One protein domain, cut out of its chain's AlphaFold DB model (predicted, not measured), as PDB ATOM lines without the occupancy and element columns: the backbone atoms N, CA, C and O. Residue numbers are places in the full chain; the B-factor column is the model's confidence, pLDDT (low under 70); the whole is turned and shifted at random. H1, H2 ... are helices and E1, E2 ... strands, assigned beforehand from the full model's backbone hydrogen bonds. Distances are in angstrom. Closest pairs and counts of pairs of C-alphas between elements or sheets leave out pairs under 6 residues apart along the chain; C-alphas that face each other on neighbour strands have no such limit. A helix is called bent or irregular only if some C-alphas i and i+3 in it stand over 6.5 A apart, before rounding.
ATOM      1  N   VAL A   3     -43.323  20.588  36.678       95.00
ATOM      2  CA  VAL A   3     -43.104  19.887  37.941       95.00
ATOM      3  C   VAL A   3     -41.659  20.096  38.357       95.00
ATOM      4  O   VAL A   3     -40.727  19.925  37.562       95.00
ATOM      5  N   PHE A   4     -41.481  20.454  39.615       95.62
ATOM      6  CA  PHE A   4     -40.188  20.746  40.200       95.62
ATOM      7  C   PHE A   4     -40.020  20.040  41.547       95.62
ATOM      8  O   PHE A   4     -40.986  19.563  42.134       95.62
ATOM      9  N   LYS A   5     -38.786  19.934  42.025       96.38
ATOM     10  CA  LYS A   5     -38.407  19.282  43.277       96.38
ATOM     11  C   LYS A   5     -38.135  20.319  44.355       96.38
ATOM     12  O   LYS A   5     -37.408  21.290  44.138       96.38
ATOM     13  N   CYS A   6     -38.699  20.076  45.530       97.19
ATOM     14  CA  CYS A   6     -38.655  20.972  46.674       97.19
ATOM     15  C   CYS A   6     -38.015  20.293  47.885       97.19
ATOM     16  O   CYS A   6     -38.305  19.131  48.163       97.19
ATOM     17  N   SER A   7     -37.228  21.042  48.656       97.25
ATOM     18  CA  SER A   7     -36.873  20.704  50.039       97.25
ATOM     19  C   SER A   7     -37.482  21.727  50.995       97.25
ATOM     20  O   SER A   7     -37.255  22.934  50.860       97.25
ATOM     21  N   VAL A   8     -38.276  21.239  51.948       97.81
ATOM     22  CA  VAL A   8     -39.134  22.054  52.811       97.81
ATOM     23  C   VAL A   8     -38.830  21.772  54.268       97.81
ATOM     24  O   VAL A   8     -38.939  20.632  54.719       97.81
ATOM     25  N   ARG A   9     -38.485  22.822  55.013       98.12
ATOM     26  CA  ARG A   9     -38.396  22.807  56.472       98.12
ATOM     27  C   ARG A   9     -39.760  23.163  57.061       98.12
ATOM     28  O   ARG A   9     -40.339  24.194  56.729       98.12
ATOM     29  N   LEU A  10     -40.236  22.295  57.940       97.81
ATOM     30  CA  LEU A  10     -41.529  22.368  58.612       97.81
ATOM     31  C   LEU A  10     -41.378  22.938  60.028       97.81
ATOM     32  O   LEU A  10     -40.270  22.979  60.575       97.81
ATOM     33  N   SER A  11     -42.486  23.351  60.649       96.62
ATOM     34  CA  SER A  11     -42.465  23.966  61.987       96.62
ATOM     35  C   SER A  11     -42.065  22.995  63.103       96.62
ATOM     36  O   SER A  11     -41.528  23.422  64.119       96.62
ATOM     37  N   ASP A  12     -42.238  21.685  62.895       96.00
ATOM     38  CA  ASP A  12     -41.765  20.631  63.804       96.00
ATOM     39  C   ASP A  12     -40.267  20.299  63.621       96.00
ATOM     40  O   ASP A  12     -39.778  19.290  64.132       96.00
ATOM     41  N   GLY A  13     -39.538  21.131  62.868       94.69
ATOM     42  CA  GLY A  13     -38.101  21.012  62.616       94.69
ATOM     43  C   GLY A  13     -37.724  19.985  61.548       94.69
ATOM     44  O   GLY A  13     -36.548  19.898  61.184       94.69
ATOM     45  N   LYS A  14     -38.685  19.220  61.016       96.69
ATOM     46  CA  LYS A  14     -38.412  18.210  59.988       96.69
ATOM     47  C   LYS A  14     -38.169  18.859  58.635       96.69
ATOM     48  O   LYS A  14     -38.779  19.867  58.289       96.69
ATOM     49  N   VAL A  15     -37.306  18.222  57.851       97.00
ATOM     50  CA  VAL A  15     -37.119  18.539  56.437       97.00
ATOM     51  C   VAL A  15     -37.714  17.409  55.612       97.00
ATOM     52  O   VAL A  15     -37.478  16.234  55.902       97.00
ATOM     53  N   VAL A  16     -38.517  17.758  54.614       96.69
ATOM     54  CA  VAL A  16     -39.116  16.811  53.671       96.69
ATOM     55  C   VAL A  16     -38.788  17.221  52.245       96.69
ATOM     56  O   VAL A  16     -38.695  18.409  51.940       96.69
ATOM     57  N   THR A  17     -38.649  16.229  51.372       96.00
ATOM     58  CA  THR A  17     -38.563  16.440  49.929       96.00
ATOM     59  C   THR A  17     -39.884  16.035  49.296       96.00
ATOM     60  O   THR A  17     -40.416  14.968  49.603       96.00
ATOM     61  N   CYS A  18     -40.417  16.880  48.425       95.88
ATOM     62  CA  CYS A  18     -41.620  16.591  47.654       95.88
ATOM     63  C   CYS A  18     -41.555  17.263  46.283       95.88
ATOM     64  O   CYS A  18     -40.656  18.059  46.003       95.88
ATOM     65  N   ASP A  19     -42.497  16.904  45.417       97.31
ATOM     66  CA  ASP A  19     -42.707  17.649  44.185       97.31
ATOM     67  C   ASP A  19     -43.417  18.970  44.488       97.31
ATOM     68  O   ASP A  19     -44.092  19.128  45.507       97.31
ATOM     69  N   GLY A  20     -43.297  19.907  43.567       97.19
ATOM     70  CA  GLY A  20     -44.092  21.111  43.503       97.19
ATOM     71  C   GLY A  20     -44.472  21.428  42.065       97.19
ATOM     72  O   GLY A  20     -43.950  20.839  41.115       97.19
ATOM     73  N   ILE A  21     -45.439  22.322  41.917       97.38
ATOM     74  CA  ILE A  21     -46.016  22.712  40.637       97.38
ATOM     75  C   ILE A  21     -46.239  24.219  40.567       97.38
ATOM     76  O   ILE A  21     -46.520  24.873  41.575       97.38
ATOM     77  N   ALA A  22     -46.164  24.760  39.353       96.44
ATOM     78  CA  ALA A  22     -46.684  26.086  39.048       96.44
ATOM     79  C   ALA A  22     -48.141  25.949  38.587       96.44
ATOM     80  O   ALA A  22     -48.424  25.257  37.605       96.44
ATOM     81  N   TYR A  23     -49.067  26.592  39.296       95.38
ATOM     82  CA  TYR A  23     -50.498  26.551  38.996       95.38
ATOM     83  C   TYR A  23     -51.135  27.901  39.330       95.38
ATOM     84  O   TYR A  23     -50.897  28.448  40.407       95.38
ATOM     85  N   GLU A  24     -51.897  28.455  38.382       93.75
ATOM     86  CA  GLU A  24     -52.559  29.769  38.501       93.75
ATOM     87  C   GLU A  24     -51.612  30.910  38.930       93.75
ATOM     88  O   GLU A  24     -51.941  31.752  39.760       93.75
ATOM     89  N   GLY A  25     -50.395  30.926  38.372       94.50
ATOM     90  CA  GLY A  25     -49.388  31.957  38.659       94.50
ATOM     91  C   GLY A  25     -48.734  31.853  40.042       94.50
ATOM     92  O   GLY A  25     -47.957  32.732  40.402       94.50
ATOM     93  N   LYS A  26     -49.025  30.789  40.798       97.06
ATOM     94  CA  LYS A  26     -48.494  30.525  42.139       97.06
ATOM     95  C   LYS A  26     -47.659  29.245  42.168       97.06
ATOM     96  O   LYS A  26     -47.824  28.365  41.315       97.06
ATOM     97  N   LEU A  27     -46.789  29.125  43.169       97.88
ATOM     98  CA  LEU A  27     -45.997  27.921  43.431       97.88
ATOM     99  C   LEU A  27     -46.584  27.116  44.588       97.88
ATOM    100  O   LEU A  27     -46.804  27.621  45.696       97.88
ATOM    101  N   TRP A  28     -46.778  25.830  44.321       98.19
ATOM    102  CA  TRP A  28     -47.419  24.904  45.238       98.19
ATOM    103  C   TRP A  28     -46.550  23.682  45.475       98.19
ATOM    104  O   TRP A  28     -45.930  23.167  44.550       98.19
ATOM    105  N   LEU A  29     -46.542  23.187  46.705       98.00
ATOM    106  CA  LEU A  29     -46.035  21.868  47.054       98.00
ATOM    107  C   LEU A  29     -47.101  20.824  46.753       98.00
ATOM    108  O   LEU A  29     -48.283  21.075  46.977       98.00
ATOM    109  N   VAL A  30     -46.675  19.634  46.347       97.69
ATOM    110  CA  VAL A  30     -47.515  18.449  46.178       97.69
ATOM    111  C   VAL A  30     -47.004  17.355  47.119       97.69
ATOM    112  O   VAL A  30     -46.094  16.602  46.764       97.69
ATOM    113  N   PRO A  31     -47.547  17.249  48.349       96.62
ATOM    114  CA  PRO A  31     -47.070  16.268  49.321       96.62
ATOM    115  C   PRO A  31     -47.321  14.817  48.897       96.62
ATOM    116  O   PRO A  31     -46.554  13.930  49.271       96.62
ATOM    117  N   LEU A  32     -48.391  14.571  48.133       95.94
ATOM    118  CA  LEU A  32     -48.743  13.247  47.634       95.94
ATOM    119  C   LEU A  32     -49.395  13.314  46.250       95.94
ATOM    120  O   LEU A  32     -50.305  14.108  46.011       95.94
ATOM    121  N   TRP A  33     -48.976  12.398  45.378       95.81
ATOM    122  CA  TRP A  33     -49.627  12.108  44.103       95.81
ATOM    123  C   TRP A  33     -50.507  10.862  44.210       95.81
ATOM    124  O   TRP A  33     -50.023   9.766  44.497       95.81
ATOM    125  N   LEU A  34     -51.787  11.012  43.901       94.75
ATOM    126  CA  LEU A  34     -52.727   9.927  43.667       94.75
ATOM    127  C   LEU A  34     -52.445   9.307  42.295       94.75
ATOM    128  O   LEU A  34     -52.530   9.964  41.252       94.75
ATOM    129  N   ARG A  35     -52.090   8.021  42.302       91.88
ATOM    130  CA  ARG A  35     -51.808   7.237  41.096       91.88
ATOM    131  C   ARG A  35     -52.913   6.219  40.873       91.88
ATOM    132  O   ARG A  35     -53.226   5.439  41.769       91.88
ATOM    133  N   HIS A  36     -53.432   6.163  39.653       86.25
ATOM    134  CA  HIS A  36     -54.290   5.067  39.218       86.25
ATOM    135  C   HIS A  36     -53.483   4.132  38.311       86.25
ATOM    136  O   HIS A  36     -52.907   4.613  37.339       86.25
ATOM    137  N   PRO A  37     -53.461   2.808  38.559       80.81
ATOM    138  CA  PRO A  37     -52.613   1.870  37.810       80.81
ATOM    139  C   PRO A  37     -52.821   1.876  36.291       80.81
ATOM    140  O   PRO A  37     -51.932   1.488  35.544       80.81
ATOM    141  N   ARG A  38     -54.010   2.289  35.836       85.81
ATOM    142  CA  ARG A  38     -54.402   2.297  34.420       85.81
ATOM    143  C   ARG A  38     -54.254   3.663  33.744       85.81
ATOM    144  O   ARG A  38     -54.445   3.746  32.537       85.81
ATOM    145  N   ASN A  39     -53.903   4.710  34.494       85.25
ATOM    146  CA  ASN A  39     -53.811   6.065  33.964       85.25
ATOM    147  C   ASN A  39     -52.345   6.466  33.790       85.25
ATOM    148  O   ASN A  39     -51.510   6.227  34.658       85.25
ATOM    149  N   LEU A  40     -52.049   7.146  32.683       91.81
ATOM    150  CA  LEU A  40     -50.729   7.742  32.430       91.81
ATOM    151  C   LEU A  40     -50.555   9.104  33.114       91.81
ATOM    152  O   LEU A  40     -49.540   9.772  32.913       91.81
ATOM    153  N   VAL A  41     -51.539   9.511  33.915       93.50
ATOM    154  CA  VAL A  41     -51.554  10.757  34.673       93.50
ATOM    155  C   VAL A  41     -51.702  10.472  36.160       93.50
ATOM    156  O   VAL A  41     -52.304   9.477  36.571       93.50
ATOM    157  N   VAL A  42     -51.159  11.377  36.958       94.81
ATOM    158  CA  VAL A  42     -51.338  11.450  38.402       94.81
ATOM    159  C   VAL A  42     -52.104  12.716  38.756       94.81
ATOM    160  O   VAL A  42     -52.064  13.706  38.022       94.81
ATOM    161  N   LEU A  43     -52.782  12.680  39.896       95.38
ATOM    162  CA  LEU A  43     -53.493  13.826  40.461       95.38
ATOM    163  C   LEU A  43     -52.866  14.151  41.816       95.38
ATOM    164  O   LEU A  43     -52.500  13.221  42.533       95.38
ATOM    165  N   PRO A  44     -52.705  15.415  42.209       96.56
ATOM    166  CA  PRO A  44     -52.283  15.719  43.569       96.56
ATOM    167  C   PRO A  44     -53.422  15.373  44.550       96.56
ATOM    168  O   PRO A  44     -54.592  15.644  44.278       96.56
ATOM    169  N   GLU A  45     -53.099  14.773  45.700       96.81
ATOM    170  CA  GLU A  45     -54.065  14.636  46.809       96.81
ATOM    171  C   GLU A  45     -54.406  16.024  47.363       96.81
ATOM    172  O   GLU A  45     -55.570  16.360  47.568       96.81
ATOM    173  N   ARG A  46     -53.365  16.841  47.531       97.31
ATOM    174  CA  ARG A  46     -53.400  18.199  48.056       97.31
ATOM    175  C   ARG A  46     -52.291  19.015  47.417       97.31
ATOM    176  O   ARG A  46     -51.214  18.479  47.141       97.31
ATOM    177  N   ILE A  47     -52.531  20.309  47.266       98.00
ATOM    178  CA  ILE A  47     -51.488  21.287  46.970       98.00
ATOM    179  C   ILE A  47     -51.438  22.362  48.053       98.00
ATOM    180  O   ILE A  47     -52.481  22.817  48.513       98.00
ATOM    181  N   ILE A  48     -50.237  22.739  48.495       98.06
ATOM    182  CA  ILE A  48     -50.025  23.728  49.568       98.06
ATOM    183  C   ILE A  48     -49.156  24.851  49.022       98.06
ATOM    184  O   ILE A  48     -48.035  24.601  48.572       98.06
ATOM    185  N   ARG A  49     -49.661  26.081  49.040       97.88
ATOM    186  CA  ARG A  49     -48.942  27.227  48.493       97.88
ATOM    187  C   ARG A  49     -47.732  27.550  49.361       97.88
ATOM    188  O   ARG A  49     -47.851  27.596  50.585       97.88
ATOM    189  N   PHE A  50     -46.581  27.796  48.736       97.56
ATOM    190  CA  PHE A  50     -45.360  28.125  49.479       97.56
ATOM    191  C   PHE A  50     -44.668  29.424  49.049       97.56
ATOM    192  O   PHE A  50     -43.802  29.903  49.777       97.56
ATOM    193  N   ASP A  51     -45.025  30.013  47.905       97.00
ATOM    194  CA  ASP A  51     -44.353  31.218  47.382       97.00
ATOM    195  C   ASP A  51     -44.567  32.493  48.218       97.00
ATOM    196  O   ASP A  51     -43.865  33.481  48.015       97.00
ATOM    197  N   SER A  52     -45.483  32.467  49.189       95.75
ATOM    198  CA  SER A  52     -45.656  33.513  50.202       95.75
ATOM    199  C   SER A  52     -44.685  33.397  51.384       95.75
ATOM    200  O   SER A  52     -44.671  34.273  52.247       95.75
ATOM    201  N   PHE A  53     -43.895  32.324  51.455       96.62
ATOM    202  CA  PHE A  53     -42.943  32.058  52.535       96.62
ATOM    203  C   PHE A  53     -41.499  32.128  52.027       96.62
ATOM    204  O   PHE A  53     -41.274  32.045  50.816       96.62
ATOM    205  N   PRO A  54     -40.496  32.260  52.920       97.62
ATOM    206  CA  PRO A  54     -39.096  32.206  52.519       97.62
ATOM    207  C   PRO A  54     -38.811  30.933  51.721       97.62
ATOM    208  O   PRO A  54     -39.123  29.837  52.180       97.62
ATOM    209  N   HIS A  55     -38.236  31.095  50.533       97.44
ATOM    210  CA  HIS A  55     -37.824  30.019  49.640       97.44
ATOM    211  C   HIS A  55     -36.680  30.506  48.749       97.44
ATOM    212  O   HIS A  55     -36.496  31.707  48.547       97.44
ATOM    213  N   GLN A  56     -35.912  29.572  48.200       97.25
ATOM    214  CA  GLN A  56     -34.827  29.866  47.274       97.25
ATOM    215  C   GLN A  56     -34.936  28.953  46.058       97.25
ATOM    216  O   GLN A  56     -34.986  27.734  46.209       97.25
ATOM    217  N   LYS A  57     -34.932  29.542  44.859       96.69
ATOM    218  CA  LYS A  57     -34.766  28.792  43.611       96.69
ATOM    219  C   LYS A  57     -33.302  28.384  43.445       96.69
ATOM    220  O   LYS A  57     -32.407  29.181  43.731       96.69
ATOM    221  N   THR A  58     -33.061  27.162  42.998       95.00
ATOM    222  CA  THR A  58     -31.722  26.599  42.785       95.00
ATOM    223  C   THR A  58     -31.433  26.406  41.304       95.00
ATOM    224  O   THR A  58     -32.338  26.191  40.500       95.00
ATOM    225  N   GLU A  59     -30.153  26.475  40.943       91.88
ATOM    226  CA  GLU A  59     -29.665  26.204  39.591       91.88
ATOM    227  C   GLU A  59     -28.731  24.987  39.625       91.88
ATOM    228  O   GLU A  59     -27.832  24.916  40.461       91.88
ATOM    229  N   GLY A  60     -28.945  24.022  38.723       79.56
ATOM    230  CA  GLY A  60     -27.987  22.938  38.467       79.56
ATOM    231  C   GLY A  60     -27.917  21.802  39.500       79.56
ATOM    232  O   GLY A  60     -26.883  21.144  39.572       79.56
ATOM    233  N   GLY A  61     -28.978  21.547  40.276       85.31
ATOM    234  CA  GLY A  61     -29.043  20.439  41.242       85.31
ATOM    235  C   GLY A  61     -30.318  19.593  41.144       85.31
ATOM    236  O   GLY A  61     -31.184  19.847  40.310       85.31
ATOM    237  N   ASP A  62     -30.443  18.598  42.030       89.62
ATOM    238  CA  ASP A  62     -31.615  17.702  42.091       89.62
ATOM    239  C   ASP A  62     -32.893  18.411  42.565       89.62
ATOM    240  O   ASP A  62     -34.009  17.971  42.279       89.62
ATOM    241  N   LEU A  63     -32.726  19.511  43.303       94.56
ATOM    242  CA  LEU A  63     -33.793  20.393  43.755       94.56
ATOM    243  C   LEU A  63     -33.886  21.597  42.820       94.56
ATOM    244  O   LEU A  63     -32.861  22.128  42.388       94.56
ATOM    245  N   ASP A  64     -35.103  22.070  42.576       96.31
ATOM    246  CA  ASP A  64     -35.361  23.356  41.916       96.31
ATOM    247  C   ASP A  64     -35.706  24.451  42.937       96.31
ATOM    248  O   ASP A  64     -35.516  25.637  42.667       96.31
ATOM    249  N   TYR A  65     -36.218  24.055  44.109       96.62
ATOM    250  CA  TYR A  65     -36.484  24.945  45.232       96.62
ATOM    251  C   TYR A  65     -36.009  24.341  46.558       96.62
ATOM    252  O   TYR A  65     -36.248  23.173  46.869       96.62
ATOM    253  N   GLN A  66     -35.377  25.165  47.384       96.25
ATOM    254  CA  GLN A  66     -34.887  24.798  48.711       96.25
ATOM    255  C   GLN A  66     -35.111  25.927  49.713       96.25
ATOM    256  O   GLN A  66     -35.672  26.974  49.380       96.25
ATOM    257  N   SER A  67     -34.654  25.715  50.952       94.81
ATOM    258  CA  SER A  67     -34.776  26.692  52.040       94.81
ATOM    259  C   SER A  67     -36.221  27.159  52.251       94.81
ATOM    260  O   SER A  67     -36.438  28.246  52.780       94.81
ATOM    261  N   ILE A  68     -37.200  26.341  51.841       97.56
ATOM    262  CA  ILE A  68     -38.620  26.643  51.996       97.56
ATOM    263  C   ILE A  68     -38.946  26.521  53.482       97.56
ATOM    264  O   ILE A  68     -38.749  25.454  54.065       97.56
ATOM    265  N   GLN A  69     -39.420  27.601  54.097       97.00
ATOM    266  CA  GLN A  69     -39.823  27.624  55.504       97.00
ATOM    267  C   GLN A  69     -41.341  27.676  55.609       97.00
ATOM    268  O   GLN A  69     -41.937  28.748  55.576       97.00
ATOM    269  N   LEU A  70     -41.971  26.511  55.732       96.31
ATOM    270  CA  LEU A  70     -43.423  26.419  55.796       96.31
ATOM    271  C   LEU A  70     -43.860  26.275  57.261       96.31
ATOM    272  O   LEU A  70     -43.449  25.310  57.913       96.31
ATOM    273  N   PRO A  71     -44.689  27.186  57.807       96.31
ATOM    274  CA  PRO A  71     -45.034  27.187  59.227       96.31
ATOM    275  C   PRO A  71     -46.146  26.175  59.549       96.31
ATOM    276  O   PRO A  71     -47.120  26.484  60.228       96.31
ATOM    277  N   ILE A  72     -45.991  24.938  59.072       96.25
ATOM    278  CA  ILE A  72     -46.900  23.822  59.335       96.25
ATOM    279  C   ILE A  72     -46.118  22.617  59.870       96.25
ATOM    280  O   ILE A  72     -44.976  22.406  59.453       96.25
ATOM    281  N   PRO A  73     -46.698  21.801  60.766       97.00
ATOM    282  CA  PRO A  73     -46.079  20.550  61.194       97.00
ATOM    283  C   PRO A  73     -46.176  19.490  60.087       97.00
ATOM    284  O   PRO A  73     -47.032  19.568  59.205       97.00
ATOM    285  N   LYS A  74     -45.371  18.420  60.157       96.31
ATOM    286  CA  LYS A  74     -45.446  17.314  59.178       96.31
ATOM    287  C   LYS A  74     -46.828  16.672  59.075       96.31
ATOM    288  O   LYS A  74     -47.204  16.230  57.991       96.31
ATOM    289  N   SER A  75     -47.590  16.631  60.166       96.00
ATOM    290  CA  SER A  75     -48.968  16.126  60.163       96.00
ATOM    291  C   SER A  75     -49.891  16.921  59.233       96.00
ATOM    292  O   SER A  75     -50.756  16.325  58.602       96.00
ATOM    293  N   ALA A  76     -49.669  18.229  59.070       95.94
ATOM    294  CA  ALA A  76     -50.505  19.101  58.245       95.94
ATOM    295  C   ALA A  76     -50.356  18.851  56.736       95.94
ATOM    296  O   ALA A  76     -51.245  19.204  55.963       95.94
ATOM    297  N   LEU A  77     -49.288  18.175  56.294       95.50
ATOM    298  CA  LEU A  77     -49.123  17.797  54.883       95.50
ATOM    299  C   LEU A  77     -50.280  16.929  54.368       95.50
ATOM    300  O   LEU A  77     -50.567  16.957  53.174       95.50
ATOM    301  N   ARG A  78     -50.929  16.169  55.261       92.94
ATOM    302  CA  ARG A  78     -52.075  15.292  54.957       92.94
ATOM    303  C   ARG A  78     -53.218  15.412  55.972       92.94
ATOM    304  O   ARG A  78     -54.100  14.564  56.007       92.94
ATOM    305  N   GLY A  79     -53.154  16.409  56.845       93.69
ATOM    306  CA  GLY A  79     -54.055  16.567  57.982       93.69
ATOM    307  C   GLY A  79     -54.651  17.962  58.039       93.69
ATOM    308  O   GLY A  79     -54.842  18.611  57.013       93.69
ATOM    309  N   GLU A  80     -54.927  18.432  59.245       95.00
ATOM    310  CA  GLU A  80     -55.389  19.796  59.461       95.00
ATOM    311  C   GLU A  80     -54.276  20.798  59.137       95.00
ATOM    312  O   GLU A  80     -53.140  20.663  59.602       95.00
ATOM    313  N   VAL A  81     -54.604  21.781  58.302       93.69
ATOM    314  CA  VAL A  81     -53.682  22.843  57.912       93.69
ATOM    315  C   VAL A  81     -53.934  24.055  58.818       93.69
ATOM    316  O   VAL A  81     -55.088  24.466  58.937       93.69
ATOM    317  N   PRO A  82     -52.892  24.638  59.443       93.50
ATOM    318  CA  PRO A  82     -53.033  25.856  60.237       93.50
ATOM    319  C   PRO A  82     -53.663  27.021  59.462       93.50
ATOM    320  O   PRO A  82     -53.536  27.115  58.238       93.50
ATOM    321  N   GLU A  83     -54.292  27.942  60.191       92.44
ATOM    322  CA  GLU A  83     -54.854  29.169  59.622       92.44
ATOM    323  C   GLU A  83     -53.778  30.013  58.910       92.44
ATOM    324  O   GLU A  83     -52.609  30.033  59.300       92.44
ATOM    325  N   GLY A  84     -54.174  30.711  57.842       91.44
ATOM    326  CA  GLY A  84     -53.278  31.564  57.054       91.44
ATOM    327  C   GLY A  84     -52.434  30.821  56.014       91.44
ATOM    328  O   GLY A  84     -51.697  31.459  55.263       91.44
ATOM    329  N   ILE A  85     -52.555  29.494  55.923       96.06
ATOM    330  CA  ILE A  85     -51.931  28.692  54.869       96.06
ATOM    331  C   ILE A  85     -52.945  28.431  53.760       96.06
ATOM    332  O   ILE A  85     -54.004  27.847  53.987       96.06
ATOM    333  N   GLU A  86     -52.602  28.820  52.537       97.62
ATOM    334  CA  GLU A  86     -53.417  28.521  51.362       97.62
ATOM    335  C   GLU A  86     -53.144  27.086  50.879       97.62
ATOM    336  O   GLU A  86     -51.998  26.700  50.631       97.62
ATOM    337  N   TYR A  87     -54.202  26.287  50.729       97.50
ATOM    338  CA  TYR A  87     -54.131  24.924  50.205       97.50
ATOM    339  C   TYR A  87     -55.397  24.572  49.419       97.50
ATOM    340  O   TYR A  87     -56.447  25.185  49.607       97.50
ATOM    341  N   ILE A  88     -55.289  23.582  48.532       97.38
ATOM    342  CA  ILE A  88     -56.423  23.032  47.781       97.38
ATOM    343  C   ILE A  88     -56.379  21.510  47.892       97.38
ATOM    344  O   ILE A  88     -55.386  20.882  47.511       97.38
ATOM    345  N   ASP A  89     -57.465  20.928  48.397       97.06
ATOM    346  CA  ASP A  89     -57.678  19.481  48.429       97.06
ATOM    347  C   ASP A  89     -58.319  19.001  47.127       97.06
ATOM    348  O   ASP A  89     -59.238  19.630  46.604       97.06
ATOM    349  N   HIS A  90     -57.825  17.875  46.608       95.00
ATOM    350  CA  HIS A  90     -58.318  17.221  45.395       95.00
ATOM    351  C   HIS A  90     -58.599  18.187  44.219       95.00
ATOM    352  O   HIS A  90     -59.722  18.207  43.700       95.00
ATOM    353  N   PRO A  91     -57.615  18.994  43.766       94.19
ATOM    354  CA  PRO A  91     -57.843  19.946  42.684       94.19
ATOM    355  C   PRO A  91     -58.181  19.205  41.377       94.19
ATOM    356  O   PRO A  91     -57.336  18.564  40.754       94.19
ATOM    357  N   GLN A  92     -59.441  19.321  40.951       86.75
ATOM    358  CA  GLN A  92     -60.027  18.582  39.819       86.75
ATOM    359  C   GLN A  92     -59.368  18.914  38.466       86.75
ATOM    360  O   GLN A  92     -59.376  18.097  37.547       86.75
ATOM    361  N   ASN A  93     -58.764  20.101  38.350       90.75
ATOM    362  CA  ASN A  93     -58.205  20.625  37.100       90.75
ATOM    363  C   ASN A  93     -56.705  20.339  36.926       90.75
ATOM    364  O   ASN A  93     -56.089  20.843  35.988       90.75
ATOM    365  N   ILE A  94     -56.098  19.550  37.821       93.81
ATOM    366  CA  ILE A  94     -54.659  19.280  37.807       93.81
ATOM    367  C   ILE A  94     -54.405  17.803  37.522       93.81
ATOM    368  O   ILE A  94     -54.577  16.943  38.383       93.81
ATOM    369  N   GLN A  95     -53.936  17.519  36.307       94.19
ATOM    370  CA  GLN A  95     -53.494  16.193  35.885       94.19
ATOM    371  C   GLN A  95     -52.077  16.292  35.333       94.19
ATOM    372  O   GLN A  95     -51.811  17.056  34.407       94.19
ATOM    373  N   VAL A  96     -51.163  15.509  35.899       93.81
ATOM    374  CA  VAL A  96     -49.747  15.526  35.523       93.81
ATOM    375  C   VAL A  96     -49.371  14.186  34.903       93.81
ATOM    376  O   VAL A  96     -49.539  13.155  35.554       93.81
ATOM    377  N   PRO A  97     -48.846  14.149  33.667       93.88
ATOM    378  CA  PRO A  97     -48.308  12.922  33.098       93.88
ATOM    379  C   PRO A  97     -47.219  12.306  33.985       93.88
ATOM    380  O   PRO A  97     -46.287  12.990  34.401       93.88
ATOM    381  N   VAL A  98     -47.295  10.995  34.235       91.62
ATOM    382  CA  VAL A  98     -46.377  10.272  35.140       91.62
ATOM    383  C   VAL A  98     -44.906  10.487  34.766       91.62
ATOM    384  O   VAL A  98     -44.056  10.553  35.647       91.62
ATOM    385  N   HIS A  99     -44.601  10.623  33.472       90.31
ATOM    386  CA  HIS A  99     -43.237  10.816  32.977       90.31
ATOM    387  C   HIS A  99     -42.622  12.181  33.337       90.31
ATOM    388  O   HIS A  99     -41.414  12.337  33.192       90.31
ATOM    389  N   LEU A 100     -43.419  13.154  33.798       91.00
ATOM    390  CA  LEU A 100     -42.922  14.444  34.297       91.00
ATOM    391  C   LEU A 100     -42.504  14.392  35.771       91.00
ATOM    392  O   LEU A 100     -41.776  15.271  36.229       91.00
ATOM    393  N   LEU A 101     -42.936  13.374  36.523       89.00
ATOM    394  CA  LEU A 101     -42.447  13.173  37.881       89.00
ATOM    395  C   LEU A 101     -41.016  12.635  37.812       89.00
ATOM    396  O   LEU A 101     -40.796  11.505  37.366       89.00
TER     397      LEU A 101
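What this domain is: This is residues 3 to 101 of the 103 residues of an uncharacterized protein of Nitrosococcus wardiae (UniProt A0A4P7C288). One strongly twisted, curled sheet of six strands, with E2, E3 and E4 each sharply bent, makes the body, and the short helix H1 is on it, near the end of E1 and the bend of E3. A long loop joins E4 to E5, and the last stretch pairs briefly with E4. The 99 printed residues hold E1 E2 E3 E4 E5 H1 E6 along the chain; the sheet's order is E5 E1 E2 E3 E4 E6, mixed. The class is mostly strand, with 49 residues in named elements; the whole is compact, radius of gyration of the C-alphas 13.1 A, spans 37 by 35 by 25 A.

How they stand to each other: E1, residues 3 to 10, E2, 15 to 23, E3, 26 to 35, and E4, 41 to 49, form a meander, each strand the antiparallel neighbour of the one before, in three hairpins. Within hydrogen-bond range are N 6 and O 18 at 2.8 A, N 21 and O 28 at 2.8 A, and N 34 and O 43 at 2.7 A. Edge strand E5, residues 65 to 70, is parallel to E1, with N 9 and O 68 2.8 A apart. Edge strand E6, residues 87 to 89, is antiparallel to E4, with N 47 and O 88 2.9 A apart. H1, residues 74 to 77, is on the sheet at a height of 7.5 A; it is too short for an O i to N i+4 pair, and its one O i to N i+3 pair is within range. The closest C-alphas of E3 and H1, Pro 31 and Leu 77, are 6.1 A apart.

Where its parts are: E1 begins at C-alpha 3 (-43.104, 19.887, 37.941) and is 20.9 A long; E2 is 23.4 A, E3 23.5 A, E4 21.7 A and E5 12.7 A. E6 ends at C-alpha 89 (-57.678, 19.481, 48.429).

The domain as a whole: The C-alphas farthest apart, Arg 38 and Pro 54, are 38.2 A apart. The printed part has no cut, the link E4 to E5 is long, and no printed residue is under 70 in pLDDT.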